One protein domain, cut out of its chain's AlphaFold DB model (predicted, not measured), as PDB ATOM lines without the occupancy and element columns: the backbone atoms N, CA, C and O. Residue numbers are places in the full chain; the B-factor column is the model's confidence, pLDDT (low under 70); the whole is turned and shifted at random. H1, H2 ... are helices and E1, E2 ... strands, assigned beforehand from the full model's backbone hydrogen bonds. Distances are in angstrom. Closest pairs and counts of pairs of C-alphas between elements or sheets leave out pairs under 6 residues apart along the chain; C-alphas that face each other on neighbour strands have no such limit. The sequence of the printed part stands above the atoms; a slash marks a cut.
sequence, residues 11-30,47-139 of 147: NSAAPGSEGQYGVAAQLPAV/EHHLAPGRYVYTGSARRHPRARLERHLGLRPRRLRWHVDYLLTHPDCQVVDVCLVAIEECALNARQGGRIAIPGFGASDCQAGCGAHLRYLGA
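Overview. This is residues 11 to 30 and 47 to 139 of the 147 residues of the protein "DUF123 domain-containing protein" of Spiribacter sp. E85 (UniProt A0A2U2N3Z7). A strongly twisted wall of four antiparallel strands, E3 E1 E2 E4, has the short helix H1 over one face and H3 over the other, three layers in all. A small helix, H2, only grazes the sheet, and a long loop, residues 112 to 133, is tied to the edge strand E4 by a short pairing. The printed part has 113 residues, with three named helices and four named strands in the order E1 E2 H1 H2 E3 H3 E4; the class is mixed, helices and strands, with under half of the residues, 49, in named elements. The whole is compact and rounded, with a radius of gyration of the C-alphas of 13.2 A and spans of 37 by 32 by 23 A.

Arrangement. E1, residues 19 to 26, is an inner strand, antiparallel to E2, residues 54 to 61, at 158 degrees; N 23 and O 57 are 2.8 A apart, within hydrogen-bond range. H1, residues 65 to 72, runs along the strands over E1, at 16 degrees on the local plane and a height over the sheet of 8.4 A; their closest C-alphas, Gly 19 and Pro 65, are 7.6 A apart. H2, residues 83 to 87, is close to H1 but not clearly touching it, the C-alphas of His 72 and Asp 85 being closest at 6.7 A. E3, residues 94 to 101, is antiparallel to E1 at 160 degrees, with N 22 and O 99 at 2.8 A. E2, H1, H2 and E3 form a split strand-helix-strand unit, two strands running the same way with E1 between them, and its crossover is right-handed. H3, residues 105 to 111, has a height over the sheet of 7.5 A and is over E2 but only just not over E1, with 4 of its 7 C-alphas falling on E2 and 2 on E1; the closest C-alphas of H3 and E2 are those of Thr 58 and Asn 109, 5.7 A apart. E4, residues 134 to 138, is antiparallel to E2 at 158 degrees, with N 135 and O 56 at 2.8 A; residues 115 to 116 pair with its residues 135 to 136, antiparallel. H1 and H3 are apart. In H1, H2 and H3 every O i to N i+4 pair is within hydrogen-bond range.

Along the chain. E1 begins at C-alpha 19 (40.975, -26.123, 36.431) and is 23.0 A long. E2 measures 22.1 A, E3 20.8 A and E4 12.3 A; H1 measures 10.6 A, H2 6.6 A and H3 10.0 A. E4 ends at C-alpha 138 (46.693, -10.113, 57.378).

Size, cuts and confidence. The C-alphas farthest apart, those of Gly 16 and Val 30, are 38.1 A apart. Residues 31 to 46 are not printed, and C-alphas 30 and 47 are 21.0 A apart across this cut. The link from H3 to E4 is long, 22 residues. Mean pLDDT of the printed part is 72.9; residues 11 to 30 and 61 to 81 are under 70.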
ATOM      1  N   ASN A  11      29.615 -21.238  47.516       44.97
ATOM      2  CA  ASN A  11      30.090 -22.104  46.451       44.97
ATOM      3  C   ASN A  11      29.760 -21.447  45.110       44.97
ATOM      4  O   ASN A  11      28.600 -21.433  44.705       44.97
ATOM      5  N   SER A  12      30.778 -20.930  44.429       50.22
ATOM      6  CA  SER A  12      30.660 -20.403  43.063       50.22
ATOM      7  C   SER A  12      31.274 -21.358  42.029       50.22
ATOM      8  O   SER A  12      31.801 -20.921  41.010       50.22
ATOM      9  N   ALA A  13      31.257 -22.671  42.287       45.56
ATOM     10  CA  ALA A  13      31.801 -23.669  41.371       45.56
ATOM     11  C   ALA A  13      30.947 -23.829  40.101       45.56
ATOM     12  O   ALA A  13      29.797 -24.263  40.167       45.56
ATOM     13  N   ALA A  14      31.547 -23.590  38.932       41.72
ATOM     14  CA  ALA A  14      31.026 -24.096  37.665       41.72
ATOM     15  C   ALA A  14      31.356 -25.602  37.528       41.72
ATOM     16  O   ALA A  14      32.496 -26.003  37.786       41.72
ATOM     17  N   PRO A  15      30.400 -26.470  37.149       41.19
ATOM     18  CA  PRO A  15      30.676 -27.885  36.927       41.19
ATOM     19  C   PRO A  15      31.353 -28.102  35.563       41.19
ATOM     20  O   PRO A  15      30.788 -27.731  34.542       41.19
ATOM     21  N   GLY A  16      32.517 -28.767  35.526       47.34
ATOM     22  CA  GLY A  16      32.936 -29.519  34.329       47.34
ATOM     23  C   GLY A  16      34.360 -29.363  33.788       47.34
ATOM     24  O   GLY A  16      34.722 -30.155  32.929       47.34
ATOM     25  N   SER A  17      35.194 -28.436  34.258       46.94
ATOM     26  CA  SER A  17      36.515 -28.198  33.643       46.94
ATOM     27  C   SER A  17      37.684 -28.582  34.553       46.94
ATOM     28  O   SER A  17      37.705 -28.216  35.731       46.94
ATOM     29  N   GLU A  18      38.680 -29.285  34.001       55.22
ATOM     30  CA  GLU A  18      40.041 -29.300  34.552       55.22
ATOM     31  C   GLU A  18      40.474 -27.849  34.785       55.22
ATOM     32  O   GLU A  18      40.439 -27.019  33.878       55.22
ATOM     33  N   GLY A  19      40.780 -27.508  36.032       57.81
ATOM     34  CA  GLY A  19      40.975 -26.123  36.431       57.81
ATOM     35  C   GLY A  19      41.701 -26.028  37.758       57.81
ATOM     36  O   GLY A  19      41.725 -26.967  38.563       57.81
ATOM     37  N   GLN A  20      42.327 -24.884  37.975       69.44
ATOM     38  CA  GLN A  20      42.962 -24.561  39.239       69.44
ATOM     39  C   GLN A  20      41.897 -24.006  40.190       69.44
ATOM     40  O   GLN A  20      40.809 -23.598  39.777       69.44
ATOM     41  N   TYR A  21      42.157 -24.018  41.488       68.19
ATOM     42  CA  TYR A  21      41.195 -23.484  42.440       68.19
ATOM     43  C   TYR A  21      41.858 -22.808  43.633       68.19
ATOM     44  O   TYR A  21      42.909 -23.215  44.124       68.19
ATOM     45  N   GLY A  22      41.223 -21.740  44.097       65.94
ATOM     46  CA  GLY A  22      41.577 -21.039  45.320       65.94
ATOM     47  C   GLY A  22      40.621 -21.435  46.437       65.94
ATOM     48  O   GLY A  22      39.405 -21.377  46.275       65.94
ATOM     49  N   VAL A  23      41.161 -21.820  47.586       63.81
ATOM     50  CA  VAL A  23      40.418 -21.941  48.842       63.81
ATOM     51  C   VAL A  23      40.800 -20.751  49.708       63.81
ATOM     52  O   VAL A  23      41.952 -20.634  50.127       63.81
ATOM     53  N   ALA A  24      39.840 -19.882  50.009       66.31
ATOM     54  CA  ALA A  24      40.032 -18.824  50.985       66.31
ATOM     55  C   ALA A  24      39.526 -19.303  52.352       66.31
ATOM     56  O   ALA A  24      38.348 -19.619  52.555       66.31
ATOM     57  N   ALA A  25      40.442 -19.359  53.309       65.38
ATOM     58  CA  ALA A  25      40.145 -19.713  54.684       65.38
ATOM     59  C   ALA A  25      40.408 -18.510  55.587       65.38
ATOM     60  O   ALA A  25      41.400 -17.798  55.456       65.38
ATOM     61  N   GLN A  26      39.523 -18.280  56.540       64.44
ATOM     62  CA  GLN A  26      39.720 -17.283  57.574       64.44
ATOM     63  C   GLN A  26      39.873 -17.994  58.912       64.44
ATOM     64  O   GLN A  26      39.057 -18.836  59.289       64.44
ATOM     65  N   LEU A  27      40.932 -17.644  59.633       64.12
ATOM     66  CA  LEU A  27      41.031 -17.935  61.055       64.12
ATOM     67  C   LEU A  27      40.319 -16.801  61.809       64.12
ATOM     68  O   LEU A  27      40.387 -15.649  61.360       64.12
ATOM     69  N   PRO A  28      39.619 -17.075  62.924       58.03
ATOM     70  CA  PRO A  28      38.969 -16.054  63.713       58.03
ATOM     71  C   PRO A  28      40.011 -15.011  64.086       58.03
ATOM     72  O   PRO A  28      41.118 -15.332  64.512       58.03
ATOM     73  N   ALA A  29      39.639 -13.749  63.896       49.47
ATOM     74  CA  ALA A  29      40.494 -12.608  64.193       49.47
ATOM     75  C   ALA A  29      40.775 -12.458  65.700       49.47
ATOM     76  O   ALA A  29      41.652 -11.691  66.083       49.47
ATOM     77  N   VAL A  30      40.044 -13.190  66.545       46.91
ATOM     78  CA  VAL A  30      40.122 -13.106  68.000       46.91
ATOM     79  C   VAL A  30      40.590 -14.464  68.528       46.91
ATOM     80  O   VAL A  30      39.802 -15.415  68.476       46.91
ATOM     81  N   GLU A  47      55.456 -28.533  62.774       85.50
ATOM     82  CA  GLU A  47      54.497 -27.770  63.576       85.50
ATOM     83  C   GLU A  47      54.616 -26.270  63.317       85.50
ATOM     84  O   GLU A  47      55.711 -25.712  63.338       85.50
ATOM     85  N   HIS A  48      53.476 -25.613  63.086       83.19
ATOM     86  CA  HIS A  48      53.410 -24.185  62.776       83.19
ATOM     87  C   HIS A  48      52.333 -23.489  63.598       83.19
ATOM     88  O   HIS A  48      51.213 -23.984  63.724       83.19
ATOM     89  N   HIS A  49      52.654 -22.298  64.101       81.88
ATOM     90  CA  HIS A  49      51.668 -21.411  64.711       81.88
ATOM     91  C   HIS A  49      51.091 -20.488  63.643       81.88
ATOM     92  O   HIS A  49      51.821 -19.805  62.922       81.88
ATOM     93  N   LEU A  50      49.766 -20.460  63.550       78.88
ATOM     94  CA  LEU A  50      49.064 -19.580  62.632       78.88
ATOM     95  C   LEU A  50      48.603 -18.328  63.372       78.88
ATOM     96  O   LEU A  50      47.908 -18.406  64.383       78.88
ATOM     97  N   ALA A  51      48.987 -17.167  62.849       80.62
ATOM     98  CA  ALA A  51      48.470 -15.899  63.331       80.62
ATOM     99  C   ALA A  51      46.962 -15.778  63.021       80.62
ATOM    100  O   ALA A  51      46.514 -16.172  61.945       80.62
ATOM    101  N   PRO A  52      46.161 -15.170  63.902       79.19
ATOM    102  CA  PRO A  52      44.793 -14.786  63.570       79.19
ATOM    103  C   PRO A  52      44.738 -13.958  62.272       79.19
ATOM    104  O   PRO A  52      45.572 -13.073  62.048       79.19
ATOM    105  N   GLY A  53      43.767 -14.237  61.397       82.88
ATOM    106  CA  GLY A  53      43.567 -13.471  60.164       82.88
ATOM    107  C   GLY A  53      43.132 -14.285  58.949       82.88
ATOM    108  O   GLY A  53      42.650 -15.414  59.053       82.88
ATOM    109  N   ARG A  54      43.269 -13.671  57.771       82.94
ATOM    110  CA  ARG A  54      42.841 -14.236  56.487       82.94
ATOM    111  C   ARG A  54      43.983 -14.944  55.774       82.94
ATOM    112  O   ARG A  54      45.089 -14.415  55.658       82.94
ATOM    113  N   TYR A  55      43.671 -16.125  55.259       85.62
ATOM    114  CA  TYR A  55      44.577 -16.986  54.523       85.62
ATOM    115  C   TYR A  55      43.966 -17.358  53.176       85.62
ATOM    116  O   TYR A  55      42.785 -17.688  53.074       85.62
ATOM    117  N   VAL A  56      44.782 -17.356  52.130       86.12
ATOM    118  CA  VAL A  56      44.382 -17.904  50.834       86.12
ATOM    119  C   VAL A  56      45.330 -19.025  50.471       86.12
ATOM    120  O   VAL A  56      46.546 -18.849  50.446       86.12
ATOM    121  N   TYR A  57      44.749 -20.190  50.219       85.19
ATOM    122  CA  TYR A  57      45.429 -21.340  49.660       85.19
ATOM    123  C   TYR A  57      45.070 -21.470  48.183       85.19
ATOM    124  O   TYR A  57      43.895 -21.476  47.825       85.19
ATOM    125  N   THR A  58      46.068 -21.615  47.325       84.88
ATOM    126  CA  THR A  58      45.876 -21.870  45.893       84.88
ATOM    127  C   THR A  58      46.362 -23.270  45.565       84.88
ATOM    128  O   THR A  58      47.488 -23.627  45.900       84.88
ATOM    129  N   GLY A  59      45.518 -24.078  44.936       77.94
ATOM    130  CA  GLY A  59      45.825 -25.472  44.652       77.94
ATOM    131  C   GLY A  59      45.248 -25.944  43.326       77.94
ATOM    132  O   GLY A  59      44.266 -25.414  42.812       77.94
ATOM    133  N   SER A  60      45.847 -26.996  42.791       70.31
ATOM    134  CA  SER A  60      45.457 -27.597  41.532       70.31
ATOM    135  C   SER A  60      44.504 -28.760  41.745       70.31
ATOM    136  O   SER A  60      44.695 -29.636  42.596       70.31
ATOM    137  N   ALA A  61      43.436 -28.789  40.950       63.88
ATOM    138  CA  ALA A  61      42.528 -29.923  40.865       63.88
ATOM    139  C   ALA A  61      42.646 -30.590  39.496       63.88
ATOM    140  O   ALA A  61      41.668 -30.736  38.768       63.88
ATOM    141  N   ARG A  62      43.855 -31.059  39.167       56.50
ATOM    142  CA  ARG A  62      44.119 -31.787  37.913       56.50
ATOM    143  C   ARG A  62      43.319 -33.091  37.778       56.50
ATOM    144  O   ARG A  62      43.132 -33.578  36.677       56.50
ATOM    145  N   ARG A  63      42.832 -33.681  38.879       52.34
ATOM    146  CA  ARG A  63      41.912 -34.836  38.854       52.34
ATOM    147  C   ARG A  63      40.814 -34.684  39.909       52.34
ATOM    148  O   ARG A  63      41.108 -34.527  41.094       52.34
ATOM    149  N   HIS A  64      39.557 -34.770  39.472       57.41
ATOM    150  CA  HIS A  64      38.330 -34.731  40.289       57.41
ATOM    151  C   HIS A  64      38.139 -33.467  41.164       57.41
ATOM    152  O   HIS A  64      38.014 -33.583  42.391       57.41
ATOM    153  N   PRO A  65      38.037 -32.263  40.563       61.22
ATOM    154  CA  PRO A  65      37.851 -30.993  41.284       61.22
ATOM    155  C   PRO A  65      36.671 -31.001  42.252       61.22
ATOM    156  O   PRO A  65      36.799 -30.551  43.388       61.22
ATOM    157  N   ARG A  66      35.549 -31.604  41.854       61.50
ATOM    158  CA  ARG A  66      34.342 -31.683  42.681       61.50
ATOM    159  C   ARG A  66      34.519 -32.560  43.922       61.50
ATOM    160  O   ARG A  66      34.204 -32.119  45.018       61.50
ATOM    161  N   ALA A  67      35.085 -33.759  43.782       61.84
ATOM    162  CA  ALA A  67      35.338 -34.645  44.923       61.84
ATOM    163  C   ALA A  67      36.356 -34.040  45.906       61.84
ATOM    164  O   ALA A  67      36.296 -34.271  47.115       61.84
ATOM    165  N   ARG A  68      37.298 -33.246  45.381       65.44
ATOM    166  CA  ARG A  68      38.295 -32.522  46.169       65.44
ATOM    167  C   ARG A  68      37.670 -31.353  46.930       65.44
ATOM    168  O   ARG A  68      37.900 -31.237  48.132       65.44
ATOM    169  N   LEU A  69      36.816 -30.577  46.263       66.62
ATOM    170  CA  LEU A  69      36.016 -29.520  46.871       66.62
ATOM    171  C   LEU A  69      35.095 -30.082  47.959       66.62
ATOM    172  O   LEU A  69      35.166 -29.649  49.101       66.62
ATOM    173  N   GLU A  70      34.301 -31.108  47.649       64.44
ATOM    174  CA  GLU A  70      33.389 -31.754  48.598       64.44
ATOM    175  C   GLU A  70      34.126 -32.274  49.845       64.44
ATOM    176  O   GLU A  70      33.635 -32.132  50.964       64.44
ATOM    177  N   ARG A  71      35.348 -32.805  49.692       64.50
ATOM    178  CA  ARG A  71      36.184 -33.207  50.835       64.50
ATOM    179  C   ARG A  71      36.644 -32.014  51.677       64.50
ATOM    180  O   ARG A  71      36.581 -32.094  52.902       64.50
ATOM    181  N   HIS A  72      37.092 -30.925  51.052       63.19
ATOM    182  CA  HIS A  72      37.519 -29.712  51.765       63.19
ATOM    183  C   HIS A  72      36.354 -29.023  52.483       63.19
ATOM    184  O   HIS A  72      36.503 -28.553  53.607       63.19
ATOM    185  N   LEU A  73      35.166 -29.053  51.883       64.25
ATOM    186  CA  LEU A  73      33.931 -28.548  52.475       64.25
ATOM    187  C   LEU A  73      33.400 -29.427  53.622       64.25
ATOM    188  O   LEU A  73      32.425 -29.067  54.274       64.25
ATOM    189  N   GLY A  74      34.039 -30.570  53.905       60.91
ATOM    190  CA  GLY A  74      33.621 -31.488  54.964       60.91
ATOM    191  C   GLY A  74      32.401 -32.341  54.608       60.91
ATOM    192  O   GLY A  74      31.823 -32.952  55.499       60.91
ATOM    193  N   LEU A  75      32.035 -32.423  53.325       55.16
ATOM    194  CA  LEU A  75      30.926 -33.244  52.815       55.16
ATOM    195  C   LEU A  75      31.307 -34.733  52.671       55.16
ATOM    196  O   LEU A  75      30.468 -35.573  52.351       55.16
ATOM    197  N   ARG A  76      32.581 -35.081  52.901       55.09
ATOM    198  CA  ARG A  76      33.122 -36.452  52.901       55.09
ATOM    199  C   ARG A  76      34.094 -36.646  54.079       55.09
ATOM    200  O   ARG A  76      34.724 -35.670  54.497       55.09
ATOM    201  N   PRO A  77      34.294 -37.887  54.574       53.38
ATOM    202  CA  PRO A  77      35.305 -38.185  55.590       53.38
ATOM    203  C   PRO A  77      36.695 -37.713  55.141       53.38
ATOM    204  O   PRO A  77      37.159 -38.041  54.043       53.38
ATOM    205  N   ARG A  78      37.369 -36.926  55.986       58.94
ATOM    206  CA  ARG A  78      38.665 -36.322  55.661       58.94
ATOM    207  C   ARG A  78      39.771 -37.365  55.794       58.94
ATOM    208  O   ARG A  78      40.167 -37.720  56.897       58.94
ATOM    209  N   ARG A  79      40.306 -37.841  54.670       61.53
ATOM    210  CA  ARG A  79      41.634 -38.468  54.653       61.53
ATOM    211  C   ARG A  79      42.660 -37.347  54.538       61.53
ATOM    212  O   ARG A  79      42.680 -36.680  53.507       61.53
ATOM    213  N   LEU A  80      43.467 -37.142  55.578       66.06
ATOM    214  CA  LEU A  80      44.555 -36.161  55.585       66.06
ATOM    215  C   LEU A  80      45.599 -36.577  54.550       66.06
ATOM    216  O   LEU A  80      46.377 -37.499  54.779       66.06
ATOM    217  N   ARG A  81      45.547 -35.963  53.370       66.94
ATOM    218  CA  ARG A  81      46.476 -36.256  52.271       66.94
ATOM    219  C   ARG A  81      47.190 -35.012  51.771       66.94
ATOM    220  O   ARG A  81      48.305 -35.125  51.283       66.94
ATOM    221  N   TRP A  82      46.561 -33.847  51.885       72.75
ATOM    222  CA  TRP A  82      47.074 -32.587  51.359       72.75
ATOM    223  C   TRP A  82      47.281 -31.589  52.489       72.75
ATOM    224  O   TRP A  82      46.535 -31.603  53.464       72.75
ATOM    225  N   HIS A  83      48.245 -30.680  52.347       74.94
ATOM    226  CA  HIS A  83      48.547 -29.678  53.375       74.94
ATOM    227  C   HIS A  83      47.314 -28.860  53.800       74.94
ATOM    228  O   HIS A  83      47.098 -28.632  54.988       74.94
ATOM    229  N   VAL A  84      46.443 -28.501  52.849       74.81
ATOM    230  CA  VAL A  84      45.172 -27.822  53.141       74.81
ATOM    231  C   VAL A  84      44.224 -28.677  53.987       74.81
ATOM    232  O   VAL A  84      43.537 -28.130  54.838       74.81
ATOM    233  N   ASP A  85      44.225 -30.009  53.858       75.00
ATOM    234  CA  ASP A  85      43.379 -30.861  54.703       75.00
ATOM    235  C   ASP A  85      43.774 -30.717  56.185       75.00
ATOM    236  O   ASP A  85      42.889 -30.637  57.035       75.00
ATOM    237  N   TYR A  86      45.077 -30.612  56.488       76.75
ATOM    238  CA  TYR A  86      45.569 -30.335  57.845       76.75
ATOM    239  C   TYR A  86      45.111 -28.952  58.315       76.75
ATOM    240  O   TYR A  86      44.513 -28.842  59.385       76.75
ATOM    241  N   LEU A  87      45.280 -27.913  57.492       77.12
ATOM    242  CA  LEU A  87      44.811 -26.558  57.810       77.12
ATOM    243  C   LEU A  87      43.318 -26.529  58.172       77.12
ATOM    244  O   LEU A  87      42.921 -25.867  59.127       77.12
ATOM    245  N   LEU A  88      42.494 -27.298  57.461       76.00
ATOM    246  CA  LEU A  88      41.049 -27.388  57.688       76.00
ATOM    247  C   LEU A  88      40.653 -28.248  58.904       76.00
ATOM    248  O   LEU A  88      39.476 -28.267  59.290       76.00
ATOM    249  N   THR A  89      41.592 -28.975  59.520       75.00
ATOM    250  CA  THR A  89      41.370 -29.632  60.824       75.00
ATOM    251  C   THR A  89      41.589 -28.719  62.015       75.00
ATOM    252  O   THR A  89      41.092 -29.041  63.093       75.00
ATOM    253  N   HIS A  90      42.268 -27.583  61.835       75.69
ATOM    254  CA  HIS A  90      42.486 -26.650  62.929       75.69
ATOM    255  C   HIS A  90      41.127 -26.195  63.502       75.69
ATOM    256  O   HIS A  90      40.237 -25.817  62.729       75.69
ATOM    257  N   PRO A  91      40.921 -26.242  64.832       71.31
ATOM    258  CA  PRO A  91      39.618 -25.974  65.454       71.31
ATOM    259  C   PRO A  91      39.109 -24.553  65.197       71.31
ATOM    260  O   PRO A  91      37.893 -24.330  65.183       71.31
ATOM    261  N   ASP A  92      40.049 -23.643  64.951       74.69
ATOM    262  CA  ASP A  92      39.802 -22.243  64.632       74.69
ATOM    263  C   ASP A  92      39.836 -21.978  63.120       74.69
ATOM    264  O   ASP A  92      39.740 -20.847  62.689       74.69
ATOM    265  N   CYS A  93      39.969 -22.979  62.253       76.62
ATOM    266  CA  CYS A  93      39.900 -22.725  60.817       76.62
ATOM    267  C   CYS A  93      38.459 -22.749  60.307       76.62
ATOM    268  O   CYS A  93      37.736 -23.743  60.461       76.62
ATOM    269  N   GLN A  94      38.051 -21.655  59.659       75.88
ATOM    270  CA  GLN A  94      36.791 -21.557  58.941       75.88
ATOM    271  C   GLN A  94      37.050 -21.279  57.459       75.88
ATOM    272  O   GLN A  94      37.676 -20.292  57.086       75.88
ATOM    273  N   VAL A  95      36.520 -22.134  56.587       76.12
ATOM    274  CA  VAL A  95      36.462 -21.826  55.153       76.12
ATOM    275  C   VAL A  95      35.382 -20.775  54.950       76.12
ATOM    276  O   VAL A  95      34.233 -21.006  55.324       76.12
ATOM    277  N   VAL A  96      35.757 -19.627  54.392       75.94
ATOM    278  CA  VAL A  96      34.820 -18.526  54.122       75.94
ATOM    279  C   VAL A  96      34.401 -18.489  52.662       75.94
ATOM    280  O   VAL A  96      33.261 -18.131  52.371       75.94
ATOM    281  N   ASP A  97      35.292 -18.901  51.760       70.56
ATOM    282  CA  ASP A  97      35.027 -18.883  50.329       70.56
ATOM    283  C   ASP A  97      35.859 -19.937  49.593       70.56
ATOM    284  O   ASP A  97      36.974 -20.282  50.001       70.56
ATOM    285  N   VAL A  98      35.311 -20.460  48.501       73.75
ATOM    286  CA  VAL A  98      36.037 -21.349  47.596       73.75
ATOM    287  C   VAL A  98      35.706 -20.993  46.158       73.75
ATOM    288  O   VAL A  98      34.549 -21.031  45.740       73.75
ATOM    289  N   CYS A  99      36.745 -20.709  45.376       72.06
ATOM    290  CA  CYS A  99      36.618 -20.284  43.991       72.06
ATOM    291  C   CYS A  99      37.351 -21.261  43.067       72.06
ATOM    292  O   CYS A  99      38.530 -21.558  43.265       72.06
ATOM    293  N   LEU A 100      36.673 -21.728  42.020       73.06
ATOM    294  CA  LEU A 100      37.306 -22.434  40.905       73.06
ATOM    295  C   LEU A 100      37.664 -21.408  39.828       73.06
ATOM    296  O   LEU A 100      36.820 -20.593  39.461       73.06
ATOM    297  N   VAL A 101      38.892 -21.446  39.314       72.75
ATOM    298  CA  VAL A 101      39.360 -20.506  38.288       72.75
ATOM    299  C   VAL A 101      40.200 -21.222  37.235       72.75
ATOM    300  O   VAL A 101      41.061 -22.044  37.533       72.75
ATOM    301  N   ALA A 102      39.992 -20.882  35.969       76.56
ATOM    302  CA  ALA A 102      40.743 -21.458  34.855       76.56
ATOM    303  C   ALA A 102      42.067 -20.704  34.599       76.56
ATOM    304  O   ALA A 102      42.343 -20.288  33.480       76.56
ATOM    305  N   ILE A 103      42.865 -20.470  35.645       77.56
ATOM    306  CA  ILE A 103      44.192 -19.833  35.542       77.56
ATOM    307  C   ILE A 103      45.219 -20.650  36.307       77.56
ATOM    308  O   ILE A 103      44.869 -21.144  37.365       77.56
ATOM    309  N   GLU A 104      46.465 -20.736  35.835       81.94
ATOM    310  CA  GLU A 104      47.515 -21.555  36.463       81.94
ATOM    311  C   GLU A 104      47.728 -21.274  37.961       81.94
ATOM    312  O   GLU A 104      47.691 -20.128  38.404       81.94
ATOM    313  N   GLU A 105      47.987 -22.328  38.745       84.25
ATOM    314  CA  GLU A 105      48.055 -22.282  40.216       84.25
ATOM    315  C   GLU A 105      49.067 -21.241  40.713       84.25
ATOM    316  O   GLU A 105      48.749 -20.406  41.558       84.25
ATOM    317  N   CYS A 106      50.270 -21.243  40.130       85.81
ATOM    318  CA  CYS A 106      51.331 -20.295  40.468       85.81
ATOM    319  C   CYS A 106      50.947 -18.854  40.096       85.81
ATOM    320  O   CYS A 106      51.217 -17.925  40.856       85.81
ATOM    321  N   ALA A 107      50.270 -18.663  38.958       85.06
ATOM    322  CA  ALA A 107      49.787 -17.350  38.538       85.06
ATOM    323  C   ALA A 107      48.671 -16.843  39.465       85.06
ATOM    324  O   ALA A 107      48.666 -15.674  39.846       85.06
ATOM    325  N   LEU A 108      47.754 -17.719  39.890       83.38
ATOM    326  CA  LEU A 108      46.738 -17.392  40.889       83.38
ATOM    327  C   LEU A 108      47.374 -17.016  42.229       83.38
ATOM    328  O   LEU A 108      46.975 -16.009  42.813       83.38
ATOM    329  N   ASN A 109      48.362 -17.789  42.691       86.25
ATOM    330  CA  ASN A 109      49.095 -17.546  43.935       86.25
ATOM    331  C   ASN A 109      49.787 -16.180  43.922       86.25
ATOM    332  O   ASN A 109      49.666 -15.416  44.879       86.25
ATOM    333  N   ALA A 110      50.473 -15.852  42.824       85.88
ATOM    334  CA  ALA A 110      51.166 -14.576  42.661       85.88
ATOM    335  C   ALA A 110      50.209 -13.373  42.746       85.88
ATOM    336  O   ALA A 110      50.591 -12.312  43.234       85.88
ATOM    337  N   ARG A 111      48.945 -13.543  42.334       86.69
ATOM    338  CA  ARG A 111      47.920 -12.488  42.373       86.69
ATOM    339  C   ARG A 111      47.298 -12.262  43.753       86.69
ATOM    340  O   ARG A 111      46.678 -11.222  43.944       86.69
ATOM    341  N   GLN A 112      47.439 -13.190  44.706       83.19
ATOM    342  CA  GLN A 112      46.827 -13.047  46.038       83.19
ATOM    343  C   GLN A 112      47.533 -12.009  46.922       83.19
ATOM    344  O   GLN A 112      46.947 -11.532  47.892       83.19
ATOM    345  N   GLY A 113      48.785 -11.652  46.611       83.25
ATOM    346  CA  GLY A 113      49.607 -10.811  47.481       83.25
ATOM    347  C   GLY A 113      49.885 -11.473  48.840       83.25
ATOM    348  O   GLY A 113      49.925 -12.699  48.963       83.25
ATOM    349  N   GLY A 114      50.092 -10.651  49.873       85.88
ATOM    350  CA  GLY A 114      50.367 -11.119  51.233       85.88
ATOM    351  C   GLY A 114      51.741 -11.779  51.408       85.88
ATOM    352  O   GLY A 114      52.577 -11.808  50.505       85.88
ATOM    353  N   ARG A 115      51.984 -12.318  52.607       89.62
ATOM    354  CA  ARG A 115      53.245 -13.001  52.950       89.62
ATOM    355  C   ARG A 115      53.078 -14.514  52.975       89.62
ATOM    356  O   ARG A 115      51.973 -15.020  53.155       89.62
ATOM    357  N   ILE A 116      54.180 -15.244  52.830       88.88
ATOM    358  CA  ILE A 116      54.193 -16.698  53.028       88.88
ATOM    359  C   ILE A 116      53.826 -16.993  54.486       88.88
ATOM    360  O   ILE A 116      54.476 -16.497  55.402       88.88
ATOM    361  N   ALA A 117      52.763 -17.772  54.685       85.12
ATOM    362  CA  ALA A 117      52.330 -18.201  56.012       85.12
ATOM    363  C   ALA A 117      53.194 -19.345  56.547       85.12
ATOM    364  O   ALA A 117      53.647 -19.309  57.683       85.12
ATOM    365  N   ILE A 118      53.380 -20.365  55.710       86.31
ATOM    366  CA  ILE A 118      54.106 -21.589  56.030       86.31
ATOM    367  C   ILE A 118      54.985 -21.913  54.821       86.31
ATOM    368  O   ILE A 118      54.441 -22.205  53.751       86.31
ATOM    369  N   PRO A 119      56.319 -21.839  54.949       87.75
ATOM    370  CA  PRO A 119      57.234 -22.200  53.871       87.75
ATOM    371  C   PRO A 119      56.975 -23.622  53.359       87.75
ATOM    372  O   PRO A 119      56.700 -24.536  54.129       87.75
ATOM    373  N   GLY A 120      57.023 -23.806  52.042       86.06
ATOM    374  CA  GLY A 120      56.793 -25.087  51.370       86.06
ATOM    375  C   GLY A 120      55.330 -25.534  51.302       86.06
ATOM    376  O   GLY A 120      55.030 -26.542  50.657       86.06
ATOM    377  N   PHE A 121      54.388 -24.805  51.913       86.00
ATOM    378  CA  PHE A 121      52.993 -25.235  51.965       86.00
ATOM    379  C   PHE A 121      52.372 -25.291  50.572       86.00
ATOM    380  O   PHE A 121      52.103 -24.266  49.950       86.00
ATOM    381  N   GLY A 122      52.124 -26.510  50.095       80.88
ATOM    382  CA  GLY A 122      51.491 -26.752  48.797       80.88
ATOM    383  C   GLY A 122      52.365 -26.372  47.602       80.88
ATOM    384  O   GLY A 122      51.832 -26.252  46.513       80.88
ATOM    385  N   ALA A 123      53.671 -26.183  47.814       83.50
ATOM    386  CA  ALA A 123      54.641 -25.846  46.775       83.50
ATOM    387  C   ALA A 123      55.607 -27.013  46.473       83.50
ATOM    388  O   ALA A 123      56.674 -26.799  45.910       83.50
ATOM    389  N   SER A 124      55.262 -28.245  46.866       75.94
ATOM    390  CA  SER A 124      56.139 -29.420  46.731       75.94
ATOM    391  C   SER A 124      56.462 -29.780  45.276       75.94
ATOM    392  O   SER A 124      57.540 -30.289  45.002       75.94
ATOM    393  N   ASP A 125      55.546 -29.504  44.352       77.75
ATOM    394  CA  ASP A 125      55.680 -29.681  42.904       77.75
ATOM    395  C   ASP A 125      55.826 -28.341  42.154       77.75
ATOM    396  O   ASP A 125      55.799 -28.297  40.922       77.75
ATOM    397  N   CYS A 126      56.013 -27.232  42.880       81.75
ATOM    398  CA  CYS A 126      56.141 -25.904  42.294       81.75
ATOM    399  C   CYS A 126      57.561 -25.656  41.765       81.75
ATOM    400  O   CYS A 126      58.492 -25.406  42.529       81.75
ATOM    401  N   GLN A 127      57.702 -25.579  40.442       82.69
ATOM    402  CA  GLN A 127      58.962 -25.204  39.781       82.69
ATOM    403  C   GLN A 127      59.159 -23.683  39.653       82.69
ATOM    404  O   GLN A 127      60.266 -23.222  39.403       82.69
ATOM    405  N   ALA A 128      58.107 -22.888  39.873       83.00
ATOM    406  CA  ALA A 128      58.132 -21.429  39.734       83.00
ATOM    407  C   ALA A 128      58.744 -20.681  40.939       83.00
ATOM    408  O   ALA A 128      58.669 -19.457  41.002       83.00
ATOM    409  N   GLY A 129      59.292 -21.387  41.936       84.81
ATOM    410  CA  GLY A 129      59.926 -20.754  43.100       84.81
ATOM    411  C   GLY A 129      58.971 -19.964  44.008       84.81
ATOM    412  O   GLY A 129      59.401 -19.048  44.701       84.81
ATOM    413  N   CYS A 130      57.677 -20.306  44.047       85.81
ATOM    414  CA  CYS A 130      56.665 -19.550  44.800       85.81
ATOM    415  C   CYS A 130      56.895 -19.496  46.324       85.81
ATOM    416  O   CYS A 130      56.278 -18.672  47.006       85.81
ATOM    417  N   GLY A 131      57.724 -20.392  46.869       86.75
ATOM    418  CA  GLY A 131      58.028 -20.521  48.297       86.75
ATOM    419  C   GLY A 131      56.896 -21.144  49.119       86.75
ATOM    420  O   GLY A 131      57.157 -22.001  49.953       86.75
ATOM    421  N   ALA A 132      55.642 -20.763  48.872       89.06
ATOM    422  CA  ALA A 132      54.440 -21.421  49.375       89.06
ATOM    423  C   ALA A 132      53.212 -21.009  48.555       89.06
ATOM    424  O   ALA A 132      53.149 -19.903  48.010       89.06
ATOM    425  N   HIS A 133      52.207 -21.878  48.519       88.44
ATOM    426  CA  HIS A 133      50.883 -21.621  47.944       88.44
ATOM    427  C   HIS A 133      49.828 -21.320  49.018       88.44
ATOM    428  O   HIS A 133      48.632 -21.313  48.744       88.44
ATOM    429  N   LEU A 134      50.276 -21.066  50.252       88.75
ATOM    430  CA  LEU A 134      49.475 -20.515  51.339       88.75
ATOM    431  C   LEU A 134      49.971 -19.106  51.669       88.75
ATOM    432  O   LEU A 134      51.078 -18.921  52.189       88.75
ATOM    433  N   ARG A 135      49.127 -18.116  51.389       88.81
ATOM    434  CA  ARG A 135      49.384 -16.697  51.635       88.81
ATOM    435  C   ARG A 135      48.600 -16.220  52.846       88.81
ATOM    436  O   ARG A 135      47.412 -16.500  52.970       88.81
ATOM    437  N   TYR A 136      49.262 -15.474  53.723       88.69
ATOM    438  CA  TYR A 136      48.628 -14.715  54.792       88.69
ATOM    439  C   TYR A 136      48.369 -13.288  54.319       88.69
ATOM    440  O   TYR A 136      49.311 -12.546  54.022       88.69
ATOM    441  N   LEU A 137      47.094 -12.909  54.282       85.81
ATOM    442  CA  LEU A 137      46.630 -11.597  53.827       85.81
ATOM    443  C   LEU A 137      46.539 -10.567  54.960       85.81
ATOM    444  O   LEU A 137      46.231  -9.407  54.709       85.81
ATOM    445  N   GLY A 138      46.802 -10.975  56.205       82.69
ATOM    446  CA  GLY A 138      46.693 -10.113  57.378       82.69
ATOM    447  C   GLY A 138      45.469 -10.410  58.242       82.69
ATOM    448  O   GLY A 138      44.496 -11.043  57.819       82.69
ATOM    449  N   ALA A 139      45.511  -9.908  59.474       73.19
ATOM    450  CA  ALA A 139      44.352  -9.788  60.345       73.19
ATOM    451  C   ALA A 139      43.467  -8.657  59.812       73.19
ATOM    452  O   ALA A 139      43.466  -7.548  60.333       73.19
TER     453      ALA A 139